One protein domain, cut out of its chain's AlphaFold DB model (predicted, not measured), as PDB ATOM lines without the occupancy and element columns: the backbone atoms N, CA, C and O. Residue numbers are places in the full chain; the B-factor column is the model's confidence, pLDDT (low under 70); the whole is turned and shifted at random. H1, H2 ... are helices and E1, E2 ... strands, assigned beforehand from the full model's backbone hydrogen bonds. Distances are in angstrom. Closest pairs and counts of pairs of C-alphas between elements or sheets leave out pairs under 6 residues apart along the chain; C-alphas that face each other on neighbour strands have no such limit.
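This is residues 4 to 177 of the 178 residues of an uncharacterized protein of Porticoccaceae bacterium (UniProt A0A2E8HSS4). What is the main picture? A large, strongly twisted sheet of seven strands, E1 E9 E6 E11 E4 E3 E2, has a smaller sheet, E5 E10 E7 E8, partly face to face with it, and H2 and H3 lie over the large sheet's other face. What is it made of? The printed part has 174 residues, mostly strand by class, in the order E1 E2 E3 H1 H2 E4 E5 E6 E7 E8 E9 E10 E11 H3, and both sheets are antiparallel. It is compact, with a radius of gyration of the C-alphas of 15.6 A and spans of 43 by 37 by 29 A.

Where are the large sheet's strands? They are E1, residues 4 to 8, from C-alpha 4 at (-23.348, 16.722, -57.647); E9, 134 to 138; E6, 81 to 88, 20.2 A long; E11, 156 to 163, 20.7 A; E4, 61 to 67, 18.3 A; E3, 31 to 42, 28.6 A; and E2, 15 to 28, 29.9 A. E2 bends by 80 degrees at residue 25 and E3 by 80 degrees at residue 34. Where are the others? The second sheet has E5, 71 to 74; E10, 144 to 148; E7, 92 to 99, 21.9 A; and E8, 122 to 129, 19.6 A. The helices are H1, 46 to 49; H2, 54 to 59; and H3, 168 to 175, 10.8 A, ending at C-alpha 175 at (-29.452, 25.161, -60.107).

How is the large sheet paired? N 84 and O 136 of E6 and E9 are 2.9 A apart, and N 159 and O 85 of E11 and E6 2.9 A, within hydrogen-bond range. In the hairpin E2 and E3, N 18 and O 39 are 2.7 A apart. Where are the helices? H2 and H3 are on one face of this sheet, two layers, helices on one face of a sheet; H3 has a height over the sheet of 8.6 A, and its closest C-alphas to E9 are Phe 168 and Leu 138, 6.6 A. Every O i to N i+4 pair is within hydrogen-bond range in H2 and H3, while H1 is too short for such a pair. How does the second sheet sit? In the hairpin E7 and E8, N 94 and O 128 are 2.8 A apart; the closest C-alphas of E3 and E5 are Gly 34 and Ile 71, 6.8 A.

How large is it? The two C-alphas farthest apart, Asp 29 and Lys 177, are 49.7 A apart, and the printed part has no cut. Which link is long? E7 to E8, 22 residues. Where is confidence low? The mean pLDDT of the printed part is 92.4, and residue 177 is under 70.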
ATOM      1  N   TYR A   4     -23.950  15.403 -57.501       96.88
ATOM      2  CA  TYR A   4     -23.348  16.722 -57.647       96.88
ATOM      3  C   TYR A   4     -23.269  17.413 -56.282       96.88
ATOM      4  O   TYR A   4     -24.268  17.497 -55.565       96.88
ATOM      5  N   ARG A   5     -22.078  17.895 -55.910       96.31
ATOM      6  CA  ARG A   5     -21.866  18.667 -54.676       96.31
ATOM      7  C   ARG A   5     -22.310  20.106 -54.916       96.31
ATOM      8  O   ARG A   5     -21.694  20.811 -55.707       96.31
ATOM      9  N   LEU A   6     -23.380  20.516 -54.245       94.19
ATOM     10  CA  LEU A   6     -23.931  21.868 -54.341       94.19
ATOM     11  C   LEU A   6     -23.165  22.853 -53.457       94.19
ATOM     12  O   LEU A   6     -23.052  24.024 -53.795       94.19
ATOM     13  N   GLY A   7     -22.606  22.364 -52.352       94.38
ATOM     14  CA  GLY A   7     -21.776  23.147 -51.451       94.38
ATOM     15  C   GLY A   7     -21.821  22.579 -50.044       94.38
ATOM     16  O   GLY A   7     -22.047  21.381 -49.857       94.38
ATOM     17  N   LYS A   8     -21.602  23.450 -49.061       94.44
ATOM     18  CA  LYS A   8     -21.582  23.102 -47.646       94.44
ATOM     19  C   LYS A   8     -22.307  24.184 -46.854       94.44
ATOM     20  O   LYS A   8     -22.024  25.362 -47.045       94.44
ATOM     21  N   VAL A   9     -23.231  23.790 -45.981       92.06
ATOM     22  CA  VAL A   9     -23.782  24.705 -44.977       92.06
ATOM     23  C   VAL A   9     -22.787  24.827 -43.826       92.06
ATOM     24  O   VAL A   9     -22.330  23.820 -43.286       92.06
ATOM     25  N   GLU A  10     -22.429  26.058 -43.466       87.50
ATOM     26  CA  GLU A  10     -21.538  26.326 -42.327       87.50
ATOM     27  C   GLU A  10     -22.279  26.174 -40.996       87.50
ATOM     28  O   GLU A  10     -21.760  25.591 -40.044       87.50
ATOM     29  N   GLU A  11     -23.530  26.632 -40.961       86.38
ATOM     30  CA  GLU A  11     -24.425  26.482 -39.823       86.38
ATOM     31  C   GLU A  11     -25.594  25.581 -40.200       86.38
ATOM     32  O   GLU A  11     -26.280  25.802 -41.203       86.38
ATOM     33  N   MET A  12     -25.826  24.553 -39.377       84.06
ATOM     34  CA  MET A  12     -26.929  23.631 -39.602       84.06
ATOM     35  C   MET A  12     -28.252  24.372 -39.500       84.06
ATOM     36  O   MET A  12     -28.572  24.929 -38.445       84.06
ATOM     37  N   PRO A  13     -29.053  24.364 -40.567       76.06
ATOM     38  CA  PRO A  13     -30.304  25.074 -40.537       76.06
ATOM     39  C   PRO A  13     -31.291  24.335 -39.628       76.06
ATOM     40  O   PRO A  13     -31.328  23.105 -39.569       76.06
ATOM     41  N   GLY A  14     -32.100  25.100 -38.896       84.31
ATOM     42  CA  GLY A  14     -33.090  24.530 -37.990       84.31
ATOM     43  C   GLY A  14     -34.118  23.682 -38.742       84.31
ATOM     44  O   GLY A  14     -34.749  24.148 -39.696       84.31
ATOM     45  N   PHE A  15     -34.316  22.450 -38.286       90.88
ATOM     46  CA  PHE A  15     -35.436  21.594 -38.666       90.88
ATOM     47  C   PHE A  15     -35.884  20.781 -37.451       90.88
ATOM     48  O   PHE A  15     -35.127  20.602 -36.496       90.88
ATOM     49  N   SER A  16     -37.112  20.269 -37.488       92.25
ATOM     50  CA  SER A  16     -37.583  19.299 -36.502       92.25
ATOM     51  C   SER A  16     -38.096  18.025 -37.179       92.25
ATOM     52  O   SER A  16     -38.817  18.102 -38.184       92.25
ATOM     53  N   PRO A  17     -37.726  16.836 -36.668       92.31
ATOM     54  CA  PRO A  17     -38.305  15.589 -37.136       92.31
ATOM     55  C   PRO A  17     -39.772  15.507 -36.700       92.31
ATOM     56  O   PRO A  17     -40.132  15.803 -35.563       92.31
ATOM     57  N   GLY A  18     -40.621  15.105 -37.635       95.19
ATOM     58  CA  GLY A  18     -42.040  14.855 -37.440       95.19
ATOM     59  C   GLY A  18     -42.360  13.366 -37.352       95.19
ATOM     60  O   GLY A  18     -41.541  12.542 -36.948       95.19
ATOM     61  N   SER A  19     -43.580  13.015 -37.755       96.75
ATOM     62  CA  SER A  19     -44.065  11.634 -37.728       96.75
ATOM     63  C   SER A  19     -43.256  10.699 -38.630       96.75
ATOM     64  O   SER A  19     -42.754  11.092 -39.687       96.75
ATOM     65  N   PHE A  20     -43.167   9.437 -38.208       96.81
ATOM     66  CA  PHE A  20     -42.610   8.345 -38.999       96.81
ATOM     67  C   PHE A  20     -43.354   8.184 -40.331       96.81
ATOM     68  O   PHE A  20     -44.574   8.333 -40.392       96.81
ATOM     69  N   ILE A  21     -42.601   7.870 -41.385       95.19
ATOM     70  CA  ILE A  21     -43.125   7.611 -42.726       95.19
ATOM     71  C   ILE A  21     -42.984   6.133 -43.078       95.19
ATOM     72  O   ILE A  21     -43.970   5.484 -43.409       95.19
ATOM     73  N   THR A  22     -41.743   5.647 -43.117       94.88
ATOM     74  CA  THR A  22     -41.391   4.302 -43.586       94.88
ATOM     75  C   THR A  22     -39.977   3.945 -43.136       94.88
ATOM     76  O   THR A  22     -39.194   4.820 -42.746       94.88
ATOM     77  N   SER A  23     -39.638   2.663 -43.199       95.00
ATOM     78  CA  SER A  23     -38.310   2.143 -42.893       95.00
ATOM     79  C   SER A  23     -37.973   0.946 -43.770       95.00
ATOM     80  O   SER A  23     -38.803   0.058 -43.914       95.00
ATOM     81  N   TYR A  24     -36.757   0.884 -44.298       94.12
ATOM     82  CA  TYR A  24     -36.269  -0.209 -45.140       94.12
ATOM     83  C   TYR A  24     -35.139  -0.928 -44.411       94.12
ATOM     84  O   TYR A  24     -34.107  -0.318 -44.130       94.12
ATOM     85  N   GLY A  25     -35.343  -2.191 -44.050       92.25
ATOM     86  CA  GLY A  25     -34.386  -2.953 -43.256       92.25
ATOM     87  C   GLY A  25     -35.042  -4.116 -42.528       92.25
ATOM     88  O   GLY A  25     -36.119  -4.569 -42.903       92.25
ATOM     89  N   GLU A  26     -34.393  -4.567 -41.465       91.38
ATOM     90  CA  GLU A  26     -34.786  -5.743 -40.689       91.38
ATOM     91  C   GLU A  26     -34.577  -5.495 -39.192       91.38
ATOM     92  O   GLU A  26     -33.837  -4.592 -38.793       91.38
ATOM     93  N   THR A  27     -35.231  -6.297 -38.356       93.00
ATOM     94  CA  THR A  27     -35.022  -6.284 -36.905       93.00
ATOM     95  C   THR A  27     -34.019  -7.370 -36.538       93.00
ATOM     96  O   THR A  27     -34.285  -8.547 -36.765       93.00
ATOM     97  N   ILE A  28     -32.897  -6.980 -35.935       91.44
ATOM     98  CA  ILE A  28     -31.849  -7.878 -35.432       91.44
ATOM     99  C   ILE A  28     -31.726  -7.622 -33.931       91.44
ATOM    100  O   ILE A  28     -31.621  -6.469 -33.519       91.44
ATOM    101  N   ASP A  29     -31.790  -8.671 -33.110       92.94
ATOM    102  CA  ASP A  29     -31.692  -8.573 -31.645       92.94
ATOM    103  C   ASP A  29     -32.677  -7.566 -31.011       92.94
ATOM    104  O   ASP A  29     -32.353  -6.849 -30.069       92.94
ATOM    105  N   ASN A  30     -33.915  -7.520 -31.525       93.31
ATOM    106  CA  ASN A  30     -34.977  -6.569 -31.148       93.31
ATOM    107  C   ASN A  30     -34.699  -5.093 -31.487       93.31
ATOM    108  O   ASN A  30     -35.468  -4.215 -31.091       93.31
ATOM    109  N   GLU A  31     -33.659  -4.805 -32.267       93.56
ATOM    110  CA  GLU A  31     -33.351  -3.468 -32.763       93.56
ATOM    111  C   GLU A  31     -33.534  -3.391 -34.279       93.56
ATOM    112  O   GLU A  31     -33.065  -4.242 -35.033       93.56
ATOM    113  N   PHE A  32     -34.184  -2.331 -34.759       94.56
ATOM    114  CA  PHE A  32     -34.271  -2.079 -36.195       94.56
ATOM    115  C   PHE A  32     -32.900  -1.681 -36.759       94.56
ATOM    116  O   PHE A  32     -32.262  -0.752 -36.256       94.56
ATOM    117  N   LYS A  33     -32.479  -2.333 -37.845       95.12
ATOM    118  CA  LYS A  33     -31.251  -2.041 -38.590       95.12
ATOM    119  C   LYS A  33     -31.607  -1.761 -40.052       95.12
ATOM    120  O   LYS A  33     -32.021  -2.665 -40.780       95.12
ATOM    121  N   GLY A  34     -31.391  -0.530 -40.511       95.75
ATOM    122  CA  GLY A  34     -31.717  -0.115 -41.875       95.75
ATOM    123  C   GLY A  34     -31.757   1.394 -42.072       95.75
ATOM    124  O   GLY A  34     -31.041   2.147 -41.414       95.75
ATOM    125  N   ILE A  35     -32.620   1.810 -42.995       97.00
ATOM    126  CA  ILE A  35     -32.957   3.203 -43.283       97.00
ATOM    127  C   ILE A  35     -34.304   3.517 -42.644       97.00
ATOM    128  O   ILE A  35     -35.256   2.753 -42.799       97.00
ATOM    129  N   LYS A  36     -34.424   4.662 -41.982       97.12
ATOM    130  CA  LYS A  36     -35.692   5.181 -41.472       97.12
ATOM    131  C   LYS A  36     -35.938   6.580 -42.012       97.12
ATOM    132  O   LYS A  36     -35.029   7.402 -42.055       97.12
ATOM    133  N   TYR A  37     -37.187   6.848 -42.375       97.31
ATOM    134  CA  TYR A  37     -37.644   8.157 -42.820       97.31
ATOM    135  C   TYR A  37     -38.737   8.692 -41.898       97.31
ATOM    136  O   TYR A  37     -39.737   8.019 -41.627       97.31
ATOM    137  N   CYS A  38     -38.576   9.941 -41.474       97.88
ATOM    138  CA  CYS A  38     -39.600  10.733 -40.793       97.88
ATOM    139  C   CYS A  38     -39.891  11.999 -41.603       97.88
ATOM    140  O   CYS A  38     -39.054  12.441 -42.387       97.88
ATOM    141  N   ASN A  39     -41.063  12.607 -41.419       97.56
ATOM    142  CA  ASN A  39     -41.318  13.942 -41.961       97.56
ATOM    143  C   ASN A  39     -40.304  14.940 -41.383       97.56
ATOM    144  O   ASN A  39     -39.862  14.777 -40.248       97.56
ATOM    145  N   ALA A  40     -39.946  15.968 -42.144       96.44
ATOM    146  CA  ALA A  40     -39.146  17.079 -41.642       96.44
ATOM    147  C   ALA A  40     -39.944  18.377 -41.740       96.44
ATOM    148  O   ALA A  40     -40.468  18.712 -42.807       96.44
ATOM    149  N   PHE A  41     -40.009  19.119 -40.640       93.94
ATOM    150  CA  PHE A  41     -40.522  20.480 -40.639       93.94
ATOM    151  C   PHE A  41     -39.349  21.439 -40.775       93.94
ATOM    152  O   PHE A  41     -38.482  21.516 -39.906       93.94
ATOM    153  N   VAL A  42     -39.326  22.142 -41.899       92.00
ATOM    154  CA  VAL A  42     -38.257  23.055 -42.277       92.00
ATOM    155  C   VAL A  42     -38.859  24.268 -42.973       92.00
ATOM    156  O   VAL A  42     -39.729  24.134 -43.838       92.00
ATOM    157  N   SER A  43     -38.389  25.451 -42.590       89.56
ATOM    158  CA  SER A  43     -38.738  26.711 -43.243       89.56
ATOM    159  C   SER A  43     -37.716  27.030 -44.323       89.56
ATOM    160  O   SER A  43     -36.525  26.807 -44.129       89.56
ATOM    161  N   PHE A  44     -38.168  27.585 -45.445       85.19
ATOM    162  CA  PHE A  44     -37.239  28.131 -46.429       85.19
ATOM    163  C   PHE A  44     -36.503  29.326 -45.812       85.19
ATOM    164  O   PHE A  44     -37.130  30.193 -45.203       85.19
ATOM    165  N   SER A  45     -35.184  29.352 -45.945       83.75
ATOM    166  CA  SER A  45     -34.298  30.366 -45.379       83.75
ATOM    167  C   SER A  45     -33.194  30.684 -46.380       83.75
ATOM    168  O   SER A  45     -32.982  29.924 -47.328       83.75
ATOM    169  N   ASN A  46     -32.465  31.773 -46.136       76.56
ATOM    170  CA  ASN A  46     -31.321  32.155 -46.967       76.56
ATOM    171  C   ASN A  46     -30.271  31.031 -47.047       76.56
ATOM    172  O   ASN A  46     -29.718  30.782 -48.106       76.56
ATOM    173  N   THR A  47     -30.075  30.269 -45.964       80.62
ATOM    174  CA  THR A  47     -29.171  29.106 -45.943       80.62
ATOM    175  C   THR A  47     -29.547  28.042 -46.978       80.62
ATOM    176  O   THR A  47     -28.677  27.365 -47.514       80.62
ATOM    177  N   TYR A  48     -30.842  27.860 -47.255       80.00
ATOM    178  CA  TYR A  48     -31.309  26.879 -48.235       80.00
ATOM    179  C   TYR A  48     -31.382  27.441 -49.651       80.00
ATOM    180  O   TYR A  48     -31.247  26.668 -50.598       80.00
ATOM    181  N   SER A  49     -31.616  28.749 -49.810       81.25
ATOM    182  CA  SER A  49     -31.810  29.356 -51.131       81.25
ATOM    183  C   SER A  49     -30.583  29.266 -52.027       81.25
ATOM    184  O   SER A  49     -30.743  29.238 -53.243       81.25
ATOM    185  N   ASP A  50     -29.395  29.151 -51.435       83.62
ATOM    186  CA  ASP A  50     -28.133  29.013 -52.167       83.62
ATOM    187  C   ASP A  50     -27.991  27.638 -52.842       83.62
ATOM    188  O   ASP A  50     -27.234  27.482 -53.797       83.62
ATOM    189  N   PHE A  51     -28.736  26.630 -52.373       86.25
ATOM    190  CA  PHE A  51     -28.607  25.244 -52.841       86.25
ATOM    191  C   PHE A  51     -29.909  24.655 -53.387       86.25
ATOM    192  O   PHE A  51     -29.891  23.666 -54.119       86.25
ATOM    193  N   VAL A  52     -31.053  25.220 -53.008       82.62
ATOM    194  CA  VAL A  52     -32.381  24.721 -53.353       82.62
ATOM    195  C   VAL A  52     -33.237  25.900 -53.794       82.62
ATOM    196  O   VAL A  52     -33.544  26.790 -53.003       82.62
ATOM    197  N   SER A  53     -33.685  25.895 -55.052       82.06
ATOM    198  CA  SER A  53     -34.626  26.917 -55.522       82.06
ATOM    199  C   SER A  53     -35.940  26.853 -54.737       82.06
ATOM    200  O   SER A  53     -36.351  25.788 -54.273       82.06
ATOM    201  N   LEU A  54     -36.649  27.979 -54.620       83.94
ATOM    202  CA  LEU A  54     -37.932  28.025 -53.907       83.94
ATOM    203  C   LEU A  54     -38.955  27.031 -54.483       83.94
ATOM    204  O   LEU A  54     -39.722  26.425 -53.734       83.94
ATOM    205  N   ASP A  55     -38.955  26.841 -55.802       81.88
ATOM    206  CA  ASP A  55     -39.858  25.905 -56.472       81.88
ATOM    207  C   ASP A  55     -39.485  24.451 -56.183       81.88
ATOM    208  O   ASP A  55     -40.362  23.654 -55.838       81.88
ATOM    209  N   ALA A  56     -38.194  24.104 -56.249       81.00
ATOM    210  CA  ALA A  56     -37.723  22.781 -55.849       81.00
ATOM    211  C   ALA A  56     -38.040  22.525 -54.370       81.00
ATOM    212  O   ALA A  56     -38.574  21.471 -54.023       81.00
ATOM    213  N   PHE A  57     -37.815  23.522 -53.511       87.19
ATOM    214  CA  PHE A  57     -38.143  23.451 -52.097       87.19
ATOM    215  C   PHE A  57     -39.633  23.195 -51.895       87.19
ATOM    216  O   PHE A  57     -39.982  22.224 -51.240       87.19
ATOM    217  N   LYS A  58     -40.538  24.005 -52.459       87.75
ATOM    218  CA  LYS A  58     -41.993  23.860 -52.265       87.75
ATOM    219  C   LYS A  58     -42.510  22.493 -52.712       87.75
ATOM    220  O   LYS A  58     -43.274  21.882 -51.969       87.75
ATOM    221  N   ASN A  59     -42.041  22.002 -53.856       86.38
ATOM    222  CA  ASN A  59     -42.506  20.746 -54.447       86.38
ATOM    223  C   ASN A  59     -41.824  19.491 -53.879       86.38
ATOM    224  O   ASN A  59     -42.323  18.384 -54.076       86.38
ATOM    225  N   ALA A  60     -40.708  19.633 -53.162       92.88
ATOM    226  CA  ALA A  60     -40.041  18.499 -52.538       92.88
ATOM    227  C   ALA A  60     -40.822  17.968 -51.332       92.88
ATOM    228  O   ALA A  60     -41.358  18.723 -50.514       92.88
ATOM    229  N   ARG A  61     -40.799  16.650 -51.147       95.50
ATOM    230  CA  ARG A  61     -41.116  16.047 -49.854       95.50
ATOM    231  C   ARG A  61     -39.911  16.231 -48.932       95.50
ATOM    232  O   ARG A  61     -38.806  15.839 -49.295       95.50
ATOM    233  N   LYS A  62     -40.122  16.812 -47.749       96.19
ATOM    234  CA  LYS A  62     -39.057  17.024 -46.761       96.19
ATOM    235  C   LYS A  62     -39.077  15.898 -45.750       96.19
ATOM    236  O   LYS A  62     -40.108  15.640 -45.126       96.19
ATOM    237  N   THR A  63     -37.949  15.218 -45.618       97.31
ATOM    238  CA  THR A  63     -37.813  14.077 -44.716       97.31
ATOM    239  C   THR A  63     -36.490  14.133 -43.972       97.31
ATOM    240  O   THR A  63     -35.533  14.718 -44.463       97.31
ATOM    241  N   VAL A  64     -36.451  13.538 -42.787       97.81
ATOM    242  CA  VAL A  64     -35.202  13.196 -42.108       97.81
ATOM    243  C   VAL A  64     -34.949  11.726 -42.380       97.81
ATOM    244  O   VAL A  64     -35.794  10.890 -42.046       97.81
ATOM    245  N   MET A  65     -33.813  11.428 -42.998       97.94
ATOM    246  CA  MET A  65     -33.326  10.071 -43.196       97.94
ATOM    247  C   MET A  65     -32.322   9.742 -42.101       97.94
ATOM    248  O   MET A  65     -31.373  10.498 -41.914       97.94
ATOM    249  N   THR A  66     -32.483   8.601 -41.437       97.88
ATOM    250  CA  THR A  66     -31.451   8.015 -40.575       97.88
ATOM    251  C   THR A  66     -31.054   6.633 -41.073       97.88
ATOM    252  O   THR A  66     -31.897   5.853 -41.516       97.88
ATOM    253  N   ILE A  67     -29.760   6.339 -41.020       97.88
ATOM    254  CA  ILE A  67     -29.161   5.062 -41.402       97.88
ATOM    255  C   ILE A  67     -28.282   4.609 -40.246       97.88
ATOM    256  O   ILE A  67     -27.449   5.380 -39.768       97.88
ATOM    257  N   ASN A  68     -28.457   3.360 -39.819       97.25
ATOM    258  CA  ASN A  68     -27.716   2.789 -38.693       97.25
ATOM    259  C   ASN A  68     -26.976   1.478 -39.017       97.25
ATOM    260  O   ASN A  68     -26.582   0.738 -38.115       97.25
ATOM    261  N   ARG A  69     -26.802   1.179 -40.308       95.81
ATOM    262  CA  ARG A  69     -26.058   0.019 -40.818       95.81
ATOM    263  C   ARG A  69     -25.544   0.279 -42.235       95.81
ATOM    264  O   ARG A  69     -25.931   1.261 -42.867       95.81
ATOM    265  N   GLU A  70     -24.740  -0.647 -42.747       95.81
ATOM    266  CA  GLU A  70     -24.489  -0.752 -44.185       95.81
ATOM    267  C   GLU A  70     -25.795  -1.008 -44.950       95.81
ATOM    268  O   GLU A  70     -26.606  -1.852 -44.554       95.81
ATOM    269  N   ILE A  71     -25.977  -0.277 -46.049       96.56
ATOM    270  CA  ILE A  71     -27.131  -0.397 -46.936       96.56
ATOM    271  C   ILE A  71     -26.673  -1.011 -48.262       96.56
ATOM    272  O   ILE A  71     -25.779  -0.434 -48.897       96.56
ATOM    273  N   PRO A  72     -27.281  -2.131 -48.701       95.94
ATOM    274  CA  PRO A  72     -26.911  -2.796 -49.946       95.94
ATOM    275  C   PRO A  72     -27.206  -1.913 -51.171       95.94
ATOM    276  O   PRO A  72     -27.920  -0.910 -51.058       95.94
ATOM    277  N   PRO A  73     -26.663  -2.254 -52.352       97.00
ATOM    278  CA  PRO A  73     -26.997  -1.564 -53.591       97.00
ATOM    279  C   PRO A  73     -28.506  -1.566 -53.852       97.00
ATOM    280  O   PRO A  73     -29.135  -2.621 -53.882       97.00
ATOM    281  N   HIS A  74     -29.091  -0.386 -54.028       96.62
ATOM    282  CA  HIS A  74     -30.522  -0.217 -54.247       96.62
ATOM    283  C   HIS A  74     -30.847   1.027 -55.079       96.62
ATOM    284  O   HIS A  74     -30.004   1.899 -55.291       96.62
ATOM    285  N   THR A  75     -32.096   1.110 -55.529       96.50
ATOM    286  CA  THR A  75     -32.724   2.332 -56.043       96.50
ATOM    287  C   THR A  75     -33.892   2.752 -55.155       96.50
ATOM    288  O   THR A  75     -34.559   1.921 -54.527       96.50
ATOM    289  N   ASP A  76     -34.170   4.054 -55.114       95.19
ATOM    290  CA  ASP A  76     -35.221   4.594 -54.252       95.19
ATOM    291  C   ASP A  76     -36.623   4.433 -54.854       95.19
ATOM    292  O   ASP A  76     -36.878   4.678 -56.042       95.19
ATOM    293  N   SER A  77     -37.569   4.106 -53.969       92.88
ATOM    294  CA  SER A  77     -38.991   3.976 -54.289       92.88
ATOM    295  C   SER A  77     -39.693   5.335 -54.378       92.88
ATOM    296  O   SER A  77     -39.747   6.095 -53.410       92.88
ATOM    297  N   GLY A  78     -40.277   5.641 -55.535       92.56
ATOM    298  CA  GLY A  78     -41.151   6.789 -55.762       92.56
ATOM    299  C   GLY A  78     -40.449   8.146 -55.692       92.56
ATOM    300  O   GLY A  78     -41.122   9.161 -55.505       92.56
ATOM    301  N   VAL A  79     -39.117   8.172 -55.809       95.19
ATOM    302  CA  VAL A  79     -38.271   9.374 -55.773       95.19
ATOM    303  C   VAL A  79     -37.407   9.415 -57.032       95.19
ATOM    304  O   VAL A  79     -36.810   8.417 -57.417       95.19
ATOM    305  N   GLN A  80     -37.364  10.572 -57.689       95.62
ATOM    306  CA  GLN A  80     -36.617  10.801 -58.931       95.62
ATOM    307  C   GLN A  80     -35.203  11.327 -58.668       95.62
ATOM    308  O   GLN A  80     -34.257  10.979 -59.367       95.62
ATOM    309  N   CYS A  81     -35.057  12.184 -57.661       96.62
ATOM    310  CA  CYS A  81     -33.776  12.643 -57.133       96.62
ATOM    311  C   CYS A  81     -33.966  13.187 -55.716       96.62
ATOM    312  O   CYS A  81     -35.092  13.460 -55.283       96.62
ATOM    313  N   VAL A  82     -32.860  13.367 -54.999       97.38
ATOM    314  CA  VAL A  82     -32.875  13.955 -53.659       97.38
ATOM    315  C   VAL A  82     -31.727  14.938 -53.494       97.38
ATOM    316  O   VAL A  82     -30.621  14.682 -53.963       97.38
ATOM    317  N   ILE A  83     -31.986  16.058 -52.821       96.44
ATOM    318  CA  ILE A  83     -30.927  16.889 -52.243       96.44
ATOM    319  C   ILE A  83     -30.808  16.509 -50.771       96.44
ATOM    320  O   ILE A  83     -31.774  16.658 -50.020       96.44
ATOM    321  N   ASN A  84     -29.636  16.025 -50.374       97.25
ATOM    322  CA  ASN A  84     -29.314  15.693 -48.993       97.25
ATOM    323  C   ASN A  84     -28.448  16.786 -48.377       97.25
ATOM    324  O   ASN A  84     -27.445  17.173 -48.969       97.25
ATOM    325  N   ILE A  85     -28.810  17.212 -47.169       95.69
ATOM    326  CA  ILE A  85     -27.965  18.006 -46.277       95.69
ATOM    327  C   ILE A  85     -27.562  17.099 -45.122       95.69
ATOM    328  O   ILE A  85     -28.411  16.682 -44.332       95.69
ATOM    329  N   TYR A  86     -26.281  16.753 -45.046       96.94
ATOM    330  CA  TYR A  86     -25.793  15.772 -44.081       96.94
ATOM    331  C   TYR A  86     -25.541  16.393 -42.706       96.94
ATOM    332  O   TYR A  86     -24.668  17.241 -42.550       96.94
ATOM    333  N   THR A  87     -26.268  15.925 -41.691       95.75
ATOM    334  CA  THR A  87     -26.138  16.378 -40.293       95.75
ATOM    335  C   THR A  87     -25.269  15.427 -39.472       95.75
ATOM    336  O   THR A  87     -24.576  15.862 -38.555       95.75
ATOM    337  N   ARG A  88     -25.254  14.133 -39.825       95.75
ATOM    338  CA  ARG A  88     -24.336  13.109 -39.298       95.75
ATOM    339  C   ARG A  88     -23.919  12.175 -40.428       95.75
ATOM    340  O   ARG A  88     -24.755  11.795 -41.244       95.75
ATOM    341  N   THR A  89     -22.645  11.797 -40.514       94.69
ATOM    342  CA  THR A  89     -22.138  11.042 -41.681       94.69
ATOM    343  C   THR A  89     -21.520   9.694 -41.350       94.69
ATOM    344  O   THR A  89     -21.576   8.798 -42.192       94.69
ATOM    345  N   SER A  90     -20.938   9.546 -40.156       91.94
ATOM    346  CA  SER A  90     -20.241   8.329 -39.709       91.94
ATOM    347  C   SER A  90     -19.236   7.772 -40.728       91.94
ATOM    348  O   SER A  90     -19.115   6.562 -40.893       91.94
ATOM    349  N   ASN A  91     -18.539   8.665 -41.447       92.62
ATOM    350  CA  ASN A  91     -17.522   8.331 -42.454       92.62
ATOM    351  C   ASN A  91     -17.957   7.208 -43.422       92.62
ATOM    352  O   ASN A  91     -17.232   6.241 -43.661       92.62
ATOM    353  N   CYS A  92     -19.187   7.297 -43.927       96.62
ATOM    354  CA  CYS A  92     -19.721   6.327 -44.877       96.62
ATOM    355  C   CYS A  92     -19.439   6.748 -46.324       96.62
ATOM    356  O   CYS A  92     -19.682   7.895 -46.709       96.62
ATOM    357  N   LEU A  93     -19.017   5.786 -47.142       97.88
ATOM    358  CA  LEU A  93     -18.965   5.893 -48.593       97.88
ATOM    359  C   LEU A  93     -20.369   5.687 -49.163       97.88
ATOM    360  O   LEU A  93     -20.982   4.636 -48.967       97.88
ATOM    361  N   THR A  94     -20.869   6.666 -49.909       98.50
ATOM    362  CA  THR A  94     -21.951   6.429 -50.863       98.50
ATOM    363  C   THR A  94     -21.326   6.026 -52.193       98.50
ATOM    364  O   THR A  94     -20.613   6.817 -52.809       98.50
ATOM    365  N   GLN A  95     -21.595   4.798 -52.627       98.50
ATOM    366  CA  GLN A  95     -21.102   4.237 -53.886       98.50
ATOM    367  C   GLN A  95     -22.274   4.061 -54.846       98.50
ATOM    368  O   GLN A  95     -23.230   3.376 -54.489       98.50
ATOM    369  N   PHE A  96     -22.176   4.638 -56.040       98.50
ATOM    370  CA  PHE A  96     -23.072   4.396 -57.169       98.50
ATOM    371  C   PHE A  96     -22.498   3.334 -58.097       98.50
ATOM    372  O   PHE A  96     -21.275   3.173 -58.183       98.50
ATOM    373  N   TYR A  97     -23.373   2.659 -58.828       97.50
ATOM    374  CA  TYR A  97     -23.004   1.595 -59.747       97.50
ATOM    375  C   TYR A  97     -23.732   1.734 -61.080       97.50
ATOM    376  O   TYR A  97     -24.850   2.247 -61.130       97.50
ATOM    377  N   ASP A  98     -23.103   1.209 -62.126       95.81
ATOM    378  CA  ASP A  98     -23.764   0.869 -63.379       95.81
ATOM    379  C   ASP A  98     -24.135  -0.620 -63.357       95.81
ATOM    380  O   ASP A  98     -23.423  -1.444 -62.774       95.81
ATOM    381  N   ILE A  99     -25.259  -0.965 -63.983       92.69
ATOM    382  CA  ILE A  99     -25.724  -2.352 -64.093       92.69
ATOM    383  C   ILE A  99     -25.001  -3.027 -65.257       92.69
ATOM    384  O   ILE A  99     -24.959  -2.486 -66.364       92.69
ATOM    385  N   VAL A 100     -24.456  -4.216 -65.012       87.81
ATOM    386  CA  VAL A 100     -23.830  -5.056 -66.034       87.81
ATOM    387  C   VAL A 100     -24.762  -6.205 -66.383       87.81
ATOM    388  O   VAL A 100     -25.082  -7.037 -65.541       87.81
ATOM    389  N   GLY A 101     -25.155  -6.281 -67.655       80.44
ATOM    390  CA  GLY A 101     -26.069  -7.314 -68.139       80.44
ATOM    391  C   GLY A 101     -27.531  -6.992 -67.838       80.44
ATOM    392  O   GLY A 101     -27.930  -5.827 -67.830       80.44
ATOM    393  N   GLU A 102     -28.334  -8.037 -67.647       76.06
ATOM    394  CA  GLU A 102     -29.749  -7.887 -67.307       76.06
ATOM    395  C   GLU A 102     -29.895  -7.594 -65.805       76.06
ATOM    396  O   GLU A 102     -29.320  -8.320 -64.991       76.06
ATOM    397  N   PRO A 103     -30.643  -6.549 -65.417       70.69
ATOM    398  CA  PRO A 103     -30.856  -6.213 -64.016       70.69
ATOM    399  C   PRO A 103     -31.679  -7.304 -63.326       70.69
ATOM    400  O   PRO A 103     -32.901  -7.335 -63.465       70.69
ATOM    401  N   ASP A 104     -31.025  -8.169 -62.548       74.44
ATOM    402  CA  ASP A 104     -31.714  -9.047 -61.601       74.44
ATOM    403  C   ASP A 104     -31.664  -8.412 -60.208       74.44
ATOM    404  O   ASP A 104     -30.630  -8.366 -59.537       74.44
ATOM    405  N   GLY A 105     -32.787  -7.817 -59.815       83.69
ATOM    406  CA  GLY A 105     -32.965  -7.172 -58.526       83.69
ATOM    407  C   GLY A 105     -34.249  -7.652 -57.871       83.69
ATOM    408  O   GLY A 105     -35.225  -7.982 -58.545       83.69
ATOM    409  N   PHE A 106     -34.277  -7.657 -56.543       88.50
ATOM    410  CA  PHE A 106     -35.461  -8.027 -55.775       88.50
ATOM    411  C   PHE A 106     -36.044  -6.820 -55.046       88.50
ATOM    412  O   PHE A 106     -35.382  -5.802 -54.845       88.50
ATOM    413  N   GLN A 107     -37.309  -6.930 -54.651       90.75
ATOM    414  CA  GLN A 107     -37.992  -5.915 -53.856       90.75
ATOM    415  C   GLN A 107     -38.345  -6.481 -52.482       90.75
ATOM    416  O   GLN A 107     -38.706  -7.652 -52.361       90.75
ATOM    417  N   ILE A 108     -38.272  -5.643 -51.452       86.44
ATOM    418  CA  ILE A 108     -38.866  -5.928 -50.140       86.44
ATOM    419  C   ILE A 108     -40.285  -5.349 -50.060       86.44
ATOM    420  O   ILE A 108     -40.633  -4.443 -50.815       86.44
ATOM    421  N   GLU A 109     -41.107  -5.872 -49.145       84.81
ATOM    422  CA  GLU A 109     -42.571  -5.669 -49.101       84.81
ATOM    423  C   GLU A 109     -43.024  -4.200 -49.187       84.81
ATOM    424  O   GLU A 109     -44.075  -3.897 -49.745       84.81
ATOM    425  N   ASN A 110     -42.232  -3.268 -48.658       82.75
ATOM    426  CA  ASN A 110     -42.569  -1.849 -48.606       82.75
ATOM    427  C   ASN A 110     -41.916  -0.982 -49.704       82.75
ATOM    428  O   ASN A 110     -41.968   0.251 -49.618       82.75
ATOM    429  N   GLN A 111     -41.297  -1.591 -50.720       86.38
ATOM    430  CA  GLN A 111     -40.824  -0.907 -51.929       86.38
ATOM    431  C   GLN A 111     -41.928  -0.845 -52.996       86.38
ATOM    432  O   GLN A 111     -42.772  -1.729 -53.088       86.38
ATOM    433  N   THR A 112     -41.931   0.219 -53.806       86.56
ATOM    434  CA  THR A 112     -42.874   0.376 -54.929       86.56
ATOM    435  C   THR A 112     -42.219   0.011 -56.257       86.56
ATOM    436  O   THR A 112     -42.577  -0.964 -56.903       86.56
ATOM    437  N   ASP A 113     -41.226   0.794 -56.651       89.19
ATOM    438  CA  ASP A 113     -40.483   0.728 -57.917       89.19
ATOM    439  C   ASP A 113     -38.965   0.747 -57.675       89.19
ATOM    440  O   ASP A 113     -38.187   0.683 -58.620       89.19
ATOM    441  N   GLY A 114     -38.543   0.872 -56.412       90.69
ATOM    442  CA  GLY A 114     -37.153   0.683 -56.012       90.69
ATOM    443  C   GLY A 114     -36.828  -0.800 -55.883       90.69
ATOM    444  O   GLY A 114     -37.714  -1.600 -55.579       90.69
ATOM    445  N   GLN A 115     -35.569  -1.151 -56.105       93.69
ATOM    446  CA  GLN A 115     -35.070  -2.526 -56.095       93.69
ATOM    447  C   GLN A 115     -33.763  -2.606 -55.310       93.69
ATOM    448  O   GLN A 115     -33.068  -1.601 -55.174       93.69
ATOM    449  N   ILE A 116     -33.439  -3.790 -54.802       94.62
ATOM    450  CA  ILE A 116     -32.144  -4.154 -54.226       94.62
ATOM    451  C   ILE A 116     -31.432  -5.058 -55.233       94.62
ATOM    452  O   ILE A 116     -32.061  -5.932 -55.826       94.62
ATOM    453  N   PHE A 117     -30.133  -4.848 -55.421       94.25
ATOM    454  CA  PHE A 117     -29.326  -5.530 -56.432       94.25
ATOM    455  C   PHE A 117     -28.199  -6.336 -55.793       94.25
ATOM    456  O   PHE A 117     -27.642  -5.935 -54.764       94.25
ATOM    457  N   ASP A 118     -27.832  -7.438 -56.447       91.12
ATOM    458  CA  ASP A 118     -26.592  -8.154 -56.154       91.12
ATOM    459  C   ASP A 118     -25.383  -7.355 -56.669       91.12
ATOM    460  O   ASP A 118     -25.437  -6.727 -57.728       91.12
ATOM    461  N   LEU A 119     -24.279  -7.373 -55.921       89.94
ATOM    462  CA  LEU A 119     -23.029  -6.734 -56.325       89.94
ATOM    463  C   LEU A 119     -22.416  -7.385 -57.570       89.94
ATOM    464  O   LEU A 119     -21.754  -6.680 -58.326       89.94
ATOM    465  N   ASP A 120     -22.656  -8.676 -57.809       90.00
ATOM    466  CA  ASP A 120     -22.115  -9.382 -58.979       90.00
ATOM    467  C   ASP A 120     -22.683  -8.854 -60.311       90.00
ATOM    468  O   ASP A 120     -22.053  -8.994 -61.361       90.00
ATOM    469  N   ALA A 121     -23.844  -8.191 -60.270       90.25
ATOM    470  CA  ALA A 121     -24.482  -7.553 -61.421       90.25
ATOM    471  C   ALA A 121     -24.098  -6.068 -61.586       90.25
ATOM    472  O   ALA A 121     -24.693  -5.357 -62.399       90.25
ATOM    473  N   LEU A 122     -23.141  -5.565 -60.800       94.94
ATOM    474  CA  LEU A 122     -22.849  -4.139 -60.689       94.94
ATOM    475  C   LEU A 122     -21.362  -3.831 -60.870       94.94
ATOM    476  O   LEU A 122     -20.487  -4.522 -60.354       94.94
ATOM    477  N   VAL A 123     -21.068  -2.706 -61.527       95.81
ATOM    478  CA  VAL A 123     -19.719  -2.123 -61.561       95.81
ATOM    479  C   VAL A 123     -19.714  -0.738 -60.919       95.81
ATOM    480  O   VAL A 123     -20.628   0.049 -61.164       95.81
ATOM    481  N   PRO A 124     -18.716  -0.406 -60.076       97.19
ATOM    482  CA  PRO A 124     -18.600   0.926 -59.489       97.19
ATOM    483  C   PRO A 124     -18.549   2.024 -60.560       97.19
ATOM    484  O   PRO A 124     -17.724   1.955 -61.468       97.19
ATOM    485  N   ALA A 125     -19.391   3.050 -60.414       96.94
ATOM    486  CA  ALA A 125     -19.466   4.182 -61.339       96.94
ATOM    487  C   ALA A 125     -18.898   5.468 -60.715       96.94
ATOM    488  O   ALA A 125     -17.832   5.943 -61.090       96.94
ATOM    489  N   ASP A 126     -19.589   6.003 -59.706       97.12
ATOM    490  CA  ASP A 126     -19.241   7.244 -59.008       97.12
ATOM    491  C   ASP A 126     -19.299   7.010 -57.492       97.12
ATOM    492  O   ASP A 126     -20.051   6.156 -57.023       97.12
ATOM    493  N   SER A 127     -18.562   7.777 -56.688       98.19
ATOM    494  CA  SER A 127     -18.682   7.682 -55.228       98.19
ATOM    495  C   SER A 127     -18.328   8.976 -54.506       98.19
ATOM    496  O   SER A 127     -17.654   9.851 -55.050       98.19
ATOM    497  N   PHE A 128     -18.792   9.097 -53.263       98.38
ATOM    498  CA  PHE A 128     -18.386  10.174 -52.370       98.38
ATOM    499  C   PHE A 128     -18.451   9.762 -50.900       98.38
ATOM    500  O   PHE A 128     -19.258   8.925 -50.499       98.38
ATOM    501  N   VAL A 129     -17.638  10.431 -50.085       98.31
ATOM    502  CA  VAL A 129     -17.778  10.470 -48.627       98.31
ATOM    503  C   VAL A 129     -18.284  11.861 -48.263       98.31
ATOM    504  O   VAL A 129     -17.711  12.859 -48.704       98.31
ATOM    505  N   ALA A 130     -19.398  11.931 -47.537       97.62
ATOM    506  CA  ALA A 130     -19.956  13.201 -47.087       97.62
ATOM    507  C   ALA A 130     -19.313  13.649 -45.773       97.62
ATOM    508  O   ALA A 130     -19.095  12.845 -44.861       97.62
ATOM    509  N   GLU A 131     -19.107  14.951 -45.654       97.19
ATOM    510  CA  GLU A 131     -18.842  15.638 -44.400       97.19
ATOM    511  C   GLU A 131     -20.132  16.224 -43.821       97.19
ATOM    512  O   GLU A 131     -21.127  16.434 -44.519       97.19
ATOM    513  N   VAL A 132     -20.118  16.504 -42.519       96.50
ATOM    514  CA  VAL A 132     -21.196  17.268 -41.884       96.50
ATOM    515  C   VAL A 132     -21.272  18.641 -42.552       96.50
ATOM    516  O   VAL A 132     -20.261  19.335 -42.658       96.50
ATOM    517  N   GLY A 133     -22.462  19.014 -43.014       95.44
ATOM    518  CA  GLY A 133     -22.722  20.254 -43.748       95.44
ATOM    519  C   GLY A 133     -22.811  20.073 -45.251       95.44
ATOM    520  O   GLY A 133     -23.357  20.949 -45.915       95.44
ATOM    521  N   ASP A 134     -22.327  18.962 -45.804       96.94
ATOM    522  CA  ASP A 134     -22.366  18.768 -47.250       96.94
ATOM    523  C   ASP A 134     -23.804  18.779 -47.772       96.94
ATOM    524  O   ASP A 134     -24.681  18.080 -47.252       96.94
ATOM    525  N   VAL A 135     -24.006  19.542 -48.847       96.00
ATOM    526  CA  VAL A 135     -25.247  19.592 -49.615       96.00
ATOM    527  C   VAL A 135     -25.010  18.910 -50.953       96.00
ATOM    528  O   VAL A 135     -24.225  19.382 -51.780       96.00
ATOM    529  N   ILE A 136     -25.661  17.769 -51.170       97.62
ATOM    530  CA  ILE A 136     -25.393  16.912 -52.328       97.62
ATOM    531  C   ILE A 136     -26.703  16.522 -53.004       97.62
ATOM    532  O   ILE A 136     -27.594  15.948 -52.380       97.62
ATOM    533  N   LEU A 137     -26.799  16.815 -54.300       97.31
ATOM    534  CA  LEU A 137     -27.855  16.319 -55.176       97.31
ATOM    535  C   LEU A 137     -27.493  14.902 -55.642       97.31
ATOM    536  O   LEU A 137     -26.385  14.686 -56.130       97.31
ATOM    537  N   LEU A 138     -28.421  13.952 -55.525       98.31
ATOM    538  CA  LEU A 138     -28.218  12.537 -55.844       98.31
ATOM    539  C   LEU A 138     -29.214  12.037 -56.893       98.31
ATOM    540  O   LEU A 138     -30.422  12.292 -56.806       98.31
ATOM    541  N   ASN A 139     -28.709  11.259 -57.849       97.94
ATOM    542  CA  ASN A 139     -29.500  10.455 -58.769       97.94
ATOM    543  C   ASN A 139     -29.857   9.108 -58.121       97.94
ATOM    544  O   ASN A 139     -29.203   8.100 -58.363       97.94
ATOM    545  N   VAL A 140     -30.907   9.077 -57.304       97.12
ATOM    546  CA  VAL A 140     -31.327   7.857 -56.577       97.12
ATOM    547  C   VAL A 140     -32.020   6.808 -57.455       97.12
ATOM    548  O   VAL A 140     -32.404   5.742 -56.972       97.12
ATOM    549  N   LYS A 141     -32.178   7.099 -58.753       96.19
ATOM    550  CA  LYS A 141     -32.568   6.114 -59.768       96.19
ATOM    551  C   LYS A 141     -31.382   5.324 -60.320       96.19
ATOM    552  O   LYS A 141     -31.608   4.289 -60.937       96.19
ATOM    553  N   ALA A 142     -30.147   5.763 -60.074       96.44
ATOM    554  CA  ALA A 142     -28.977   4.913 -60.254       96.44
ATOM    555  C   ALA A 142     -28.795   4.009 -59.019       96.44
ATOM    556  O   ALA A 142     -28.979   4.492 -57.891       96.44
ATOM    557  N   PRO A 143     -28.425   2.724 -59.194       97.19
ATOM    558  CA  PRO A 143     -28.103   1.850 -58.077       97.19
ATOM    559  C   PRO A 143     -27.025   2.464 -57.190       97.19
ATOM    560  O   PRO A 143     -25.984   2.917 -57.671       97.19
ATOM    561  N   HIS A 144     -27.266   2.480 -55.884       98.19
ATOM    562  CA  HIS A 144     -26.326   3.022 -54.918       98.19
ATOM    563  C   HIS A 144     -26.379   2.293 -53.580       98.19
ATOM    564  O   HIS A 144     -27.377   1.694 -53.205       98.19
ATOM    565  N   SER A 145     -25.270   2.331 -52.852       97.94
ATOM    566  CA  SER A 145     -25.106   1.695 -51.542       97.94
ATOM    567  C   SER A 145     -24.492   2.673 -50.551       97.94
ATOM    568  O   SER A 145     -23.893   3.679 -50.946       97.94
ATOM    569  N   VAL A 146     -24.604   2.355 -49.265       97.69
ATOM    570  CA  VAL A 146     -23.945   3.093 -48.184       97.69
ATOM    571  C   VAL A 146     -23.070   2.127 -47.410       97.69
ATOM    572  O   VAL A 146     -23.602   1.258 -46.731       97.69
ATOM    573  N   LYS A 147     -21.750   2.303 -47.491       96.62
ATOM    574  CA  LYS A 147     -20.755   1.421 -46.871       96.62
ATOM    575  C   LYS A 147     -19.954   2.175 -45.807       96.62
ATOM    576  O   LYS A 147     -19.395   3.227 -46.124       96.62
ATOM    577  N   PRO A 148     -19.877   1.693 -44.559       95.56
ATOM    578  CA  PRO A 148     -19.003   2.300 -43.562       95.56
ATOM    579  C   PRO A 148     -17.530   2.102 -43.945       95.56
ATOM    580  O   PRO A 148     -17.127   1.011 -44.334       95.56
ATOM    581  N   LEU A 149     -16.705   3.146 -43.813       95.12
ATOM    582  CA  LEU A 149     -15.249   3.046 -44.020       95.12
ATOM    583  C   LEU A 149     -14.480   2.699 -42.739       95.12
ATOM    584  O   LEU A 149     -13.254   2.607 -42.741       95.12
ATOM    585  N   THR A 150     -15.192   2.546 -41.625       92.00
ATOM    586  CA  THR A 150     -14.619   2.227 -40.315       92.00
ATOM    587  C   THR A 150     -15.466   1.152 -39.645       92.00
ATOM    588  O   THR A 150     -16.612   0.934 -40.029       92.00
ATOM    589  N   SER A 151     -14.930   0.506 -38.613       90.25
ATOM    590  CA  SER A 151     -15.678  -0.454 -37.792       90.25
ATOM    591  C   SER A 151     -16.575   0.206 -36.737       90.25
ATOM    592  O   SER A 151     -17.166  -0.498 -35.919       90.25
ATOM    593  N   ALA A 152     -16.632   1.542 -36.684       90.44
ATOM    594  CA  ALA A 152     -17.496   2.245 -35.746       90.44
ATOM    595  C   ALA A 152     -18.978   2.016 -36.100       90.44
ATOM    596  O   ALA A 152     -19.302   1.834 -37.277       90.44
ATOM    597  N   PRO A 153     -19.889   2.047 -35.109       91.31
ATOM    598  CA  PRO A 153     -21.320   1.998 -35.376       91.31
ATOM    599  C   PRO A 153     -21.733   3.077 -36.379       91.31
ATOM    600  O   PRO A 153     -21.312   4.229 -36.280       91.31
ATOM    601  N   VAL A 154     -22.574   2.697 -37.339       95.44
ATOM    602  CA  VAL A 154     -23.123   3.645 -38.307       95.44
ATOM    603  C   VAL A 154     -24.191   4.488 -37.613       95.44
ATOM    604  O   VAL A 154     -25.163   3.956 -37.089       95.44
ATOM    605  N   ASP A 155     -24.020   5.806 -37.646       95.81
ATOM    606  CA  ASP A 155     -25.044   6.802 -37.326       95.81
ATOM    607  C   ASP A 155     -24.970   7.917 -38.372       95.81
ATOM    608  O   ASP A 155     -24.158   8.847 -38.297       95.81
ATOM    609  N   ARG A 156     -25.761   7.766 -39.431       97.19
ATOM    610  CA  ARG A 156     -25.825   8.722 -40.534       97.19
ATOM    611  C   ARG A 156     -27.211   9.339 -40.576       97.19
ATOM    612  O   ARG A 156     -28.210   8.629 -40.555       97.19
ATOM    613  N   GLU A 157     -27.265  10.659 -40.686       97.31
ATOM    614  CA  GLU A 157     -28.496  11.430 -40.795       97.31
ATOM    615  C   GLU A 157     -28.368  12.495 -41.883       97.31
ATOM    616  O   GLU A 157     -27.326  13.141 -42.034       97.31
ATOM    617  N   ALA A 158     -29.445  12.673 -42.642       97.25
ATOM    618  CA  ALA A 158     -29.572  13.775 -43.578       97.25
ATOM    619  C   ALA A 158     -30.985  14.361 -43.563       97.25
ATOM    620  O   ALA A 158     -31.978  13.635 -43.459       97.25
ATOM    621  N   LEU A 159     -31.065  15.680 -43.734       96.44
ATOM    622  CA  LEU A 159     -32.280  16.350 -44.177       96.44
ATOM    623  C   LEU A 159     -32.385  16.186 -45.695       96.44
ATOM    624  O   LEU A 159     -31.484  16.572 -46.439       96.44
ATOM    625  N   CYS A 160     -33.488  15.609 -46.152       96.50
ATOM    626  CA  CYS A 160     -33.686  15.199 -47.532       96.50
ATOM    627  C   CYS A 160     -34.825  15.995 -48.173       96.50
ATOM    628  O   CYS A 160     -35.965  15.957 -47.695       96.50
ATOM    629  N   PHE A 161     -34.542  16.634 -49.307       95.81
ATOM    630  CA  PHE A 161     -35.535  17.223 -50.203       95.81
ATOM    631  C   PHE A 161     -35.761  16.275 -51.380       95.81
ATOM    632  O   PHE A 161     -35.025  16.293 -52.365       95.81
ATOM    633  N   GLN A 162     -36.765  15.408 -51.255       96.75
ATOM    634  CA  GLN A 162     -37.068  14.369 -52.238       96.75
ATOM    635  C   GLN A 162     -37.990  14.910 -53.328       96.75
ATOM    636  O   GLN A 162     -39.132  15.300 -53.064       96.75
ATOM    637  N   SER A 163     -37.514  14.887 -54.568       95.44
ATOM    638  CA  SER A 163     -38.315  15.211 -55.744       95.44
ATOM    639  C   SER A 163     -38.989  13.952 -56.280       95.44
ATOM    640  O   SER A 163     -38.330  12.951 -56.552       95.44
ATOM    641  N   ARG A 164     -40.307  14.014 -56.487       93.94
ATOM    642  CA  ARG A 164     -41.068  12.961 -57.186       93.94
ATOM    643  C   ARG A 164     -41.333  13.272 -58.657       93.94
ATOM    644  O   ARG A 164     -41.712  12.376 -59.400       93.94
ATOM    645  N   ALA A 165     -41.168  14.532 -59.052       91.94
ATOM    646  CA  ALA A 165     -41.558  15.027 -60.370       91.94
ATOM    647  C   ALA A 165     -40.352  15.337 -61.264       91.94
ATOM    648  O   ALA A 165     -40.381  15.048 -62.453       91.94
ATOM    649  N   LEU A 166     -39.296  15.920 -60.691       92.38
ATOM    650  CA  LEU A 166     -38.098  16.331 -61.420       92.38
ATOM    651  C   LEU A 166     -36.974  15.315 -61.231       92.38
ATOM    652  O   LEU A 166     -36.676  14.928 -60.097       92.38
ATOM    653  N   SER A 167     -36.336  14.930 -62.331       94.75
ATOM    654  CA  SER A 167     -35.141  14.088 -62.342       94.75
ATOM    655  C   SER A 167     -33.900  14.840 -61.859       94.75
ATOM    656  O   SER A 167     -33.870  16.073 -61.822       94.75
ATOM    657  N   PHE A 168     -32.841  14.086 -61.549       95.38
ATOM    658  CA  PHE A 168     -31.528  14.624 -61.183       95.38
ATOM    659  C   PHE A 168     -31.039  15.700 -62.165       95.38
ATOM    660  O   PHE A 168     -30.701  16.811 -61.760       95.38
ATOM    661  N   HIS A 169     -31.071  15.403 -63.467       94.44
ATOM    662  CA  HIS A 169     -30.595  16.319 -64.505       94.44
ATOM    663  C   HIS A 169     -31.456  17.583 -64.618       94.44
ATOM    664  O   HIS A 169     -30.926  18.663 -64.864       94.44
ATOM    665  N   GLN A 170     -32.772  17.470 -64.412       92.19
ATOM    666  CA  GLN A 170     -33.669  18.628 -64.424       92.19
ATOM    667  C   GLN A 170     -33.397  19.556 -63.238       92.19
ATOM    668  O   GLN A 170     -33.313  20.766 -63.429       92.19
ATOM    669  N   VAL A 171     -33.217  19.006 -62.032       90.31
ATOM    670  CA  VAL A 171     -32.878  19.807 -60.846       90.31
ATOM    671  C   VAL A 171     -31.503  20.454 -61.005       90.31
ATOM    672  O   VAL A 171     -31.375  21.653 -60.775       90.31
ATOM    673  N   LEU A 172     -30.498  19.711 -61.476       90.88
ATOM    674  CA  LEU A 172     -29.163  20.256 -61.719       90.88
ATOM    675  C   LEU A 172     -29.192  21.425 -62.718       90.88
ATOM    676  O   LEU A 172     -28.596  22.469 -62.464       90.88
ATOM    677  N   ALA A 173     -29.935  21.285 -63.818       89.00
ATOM    678  CA  ALA A 173     -30.068  22.338 -64.822       89.00
ATOM    679  C   ALA A 173     -30.764  23.603 -64.286       89.00
ATOM    680  O   ALA A 173     -30.487  24.698 -64.775       89.00
ATOM    681  N   LEU A 174     -31.669  23.475 -63.308       84.44
ATOM    682  CA  LEU A 174     -32.296  24.624 -62.644       84.44
ATOM    683  C   LEU A 174     -31.314  25.348 -61.717       84.44
ATOM    684  O   LEU A 174     -31.339  26.571 -61.660       84.44
ATOM    685  N   LEU A 175     -30.444  24.604 -61.031       80.31
ATOM    686  CA  LEU A 175     -29.452  25.161 -60.107       80.31
ATOM    687  C   LEU A 175     -28.278  25.836 -60.829       80.31
ATOM    688  O   LEU A 175     -27.695  26.762 -60.293       80.31
ATOM    689  N   GLN A 176     -27.952  25.410 -62.051       76.31
ATOM    690  CA  GLN A 176     -26.881  26.013 -62.863       76.31
ATOM    691  C   GLN A 176     -27.307  27.272 -63.639       76.31
ATOM    692  O   GLN A 176     -26.466  27.926 -64.252       76.31
ATOM    693  N   LYS A 177     -28.610  27.572 -63.692       60.41
ATOM    694  CA  LYS A 177     -29.165  28.735 -64.407       60.41
ATOM    695  C   LYS A 177     -29.482  29.925 -63.497       60.41
ATOM    696  O   LYS A 177     -29.863  30.969 -64.025       60.41
TER     697      LYS A 177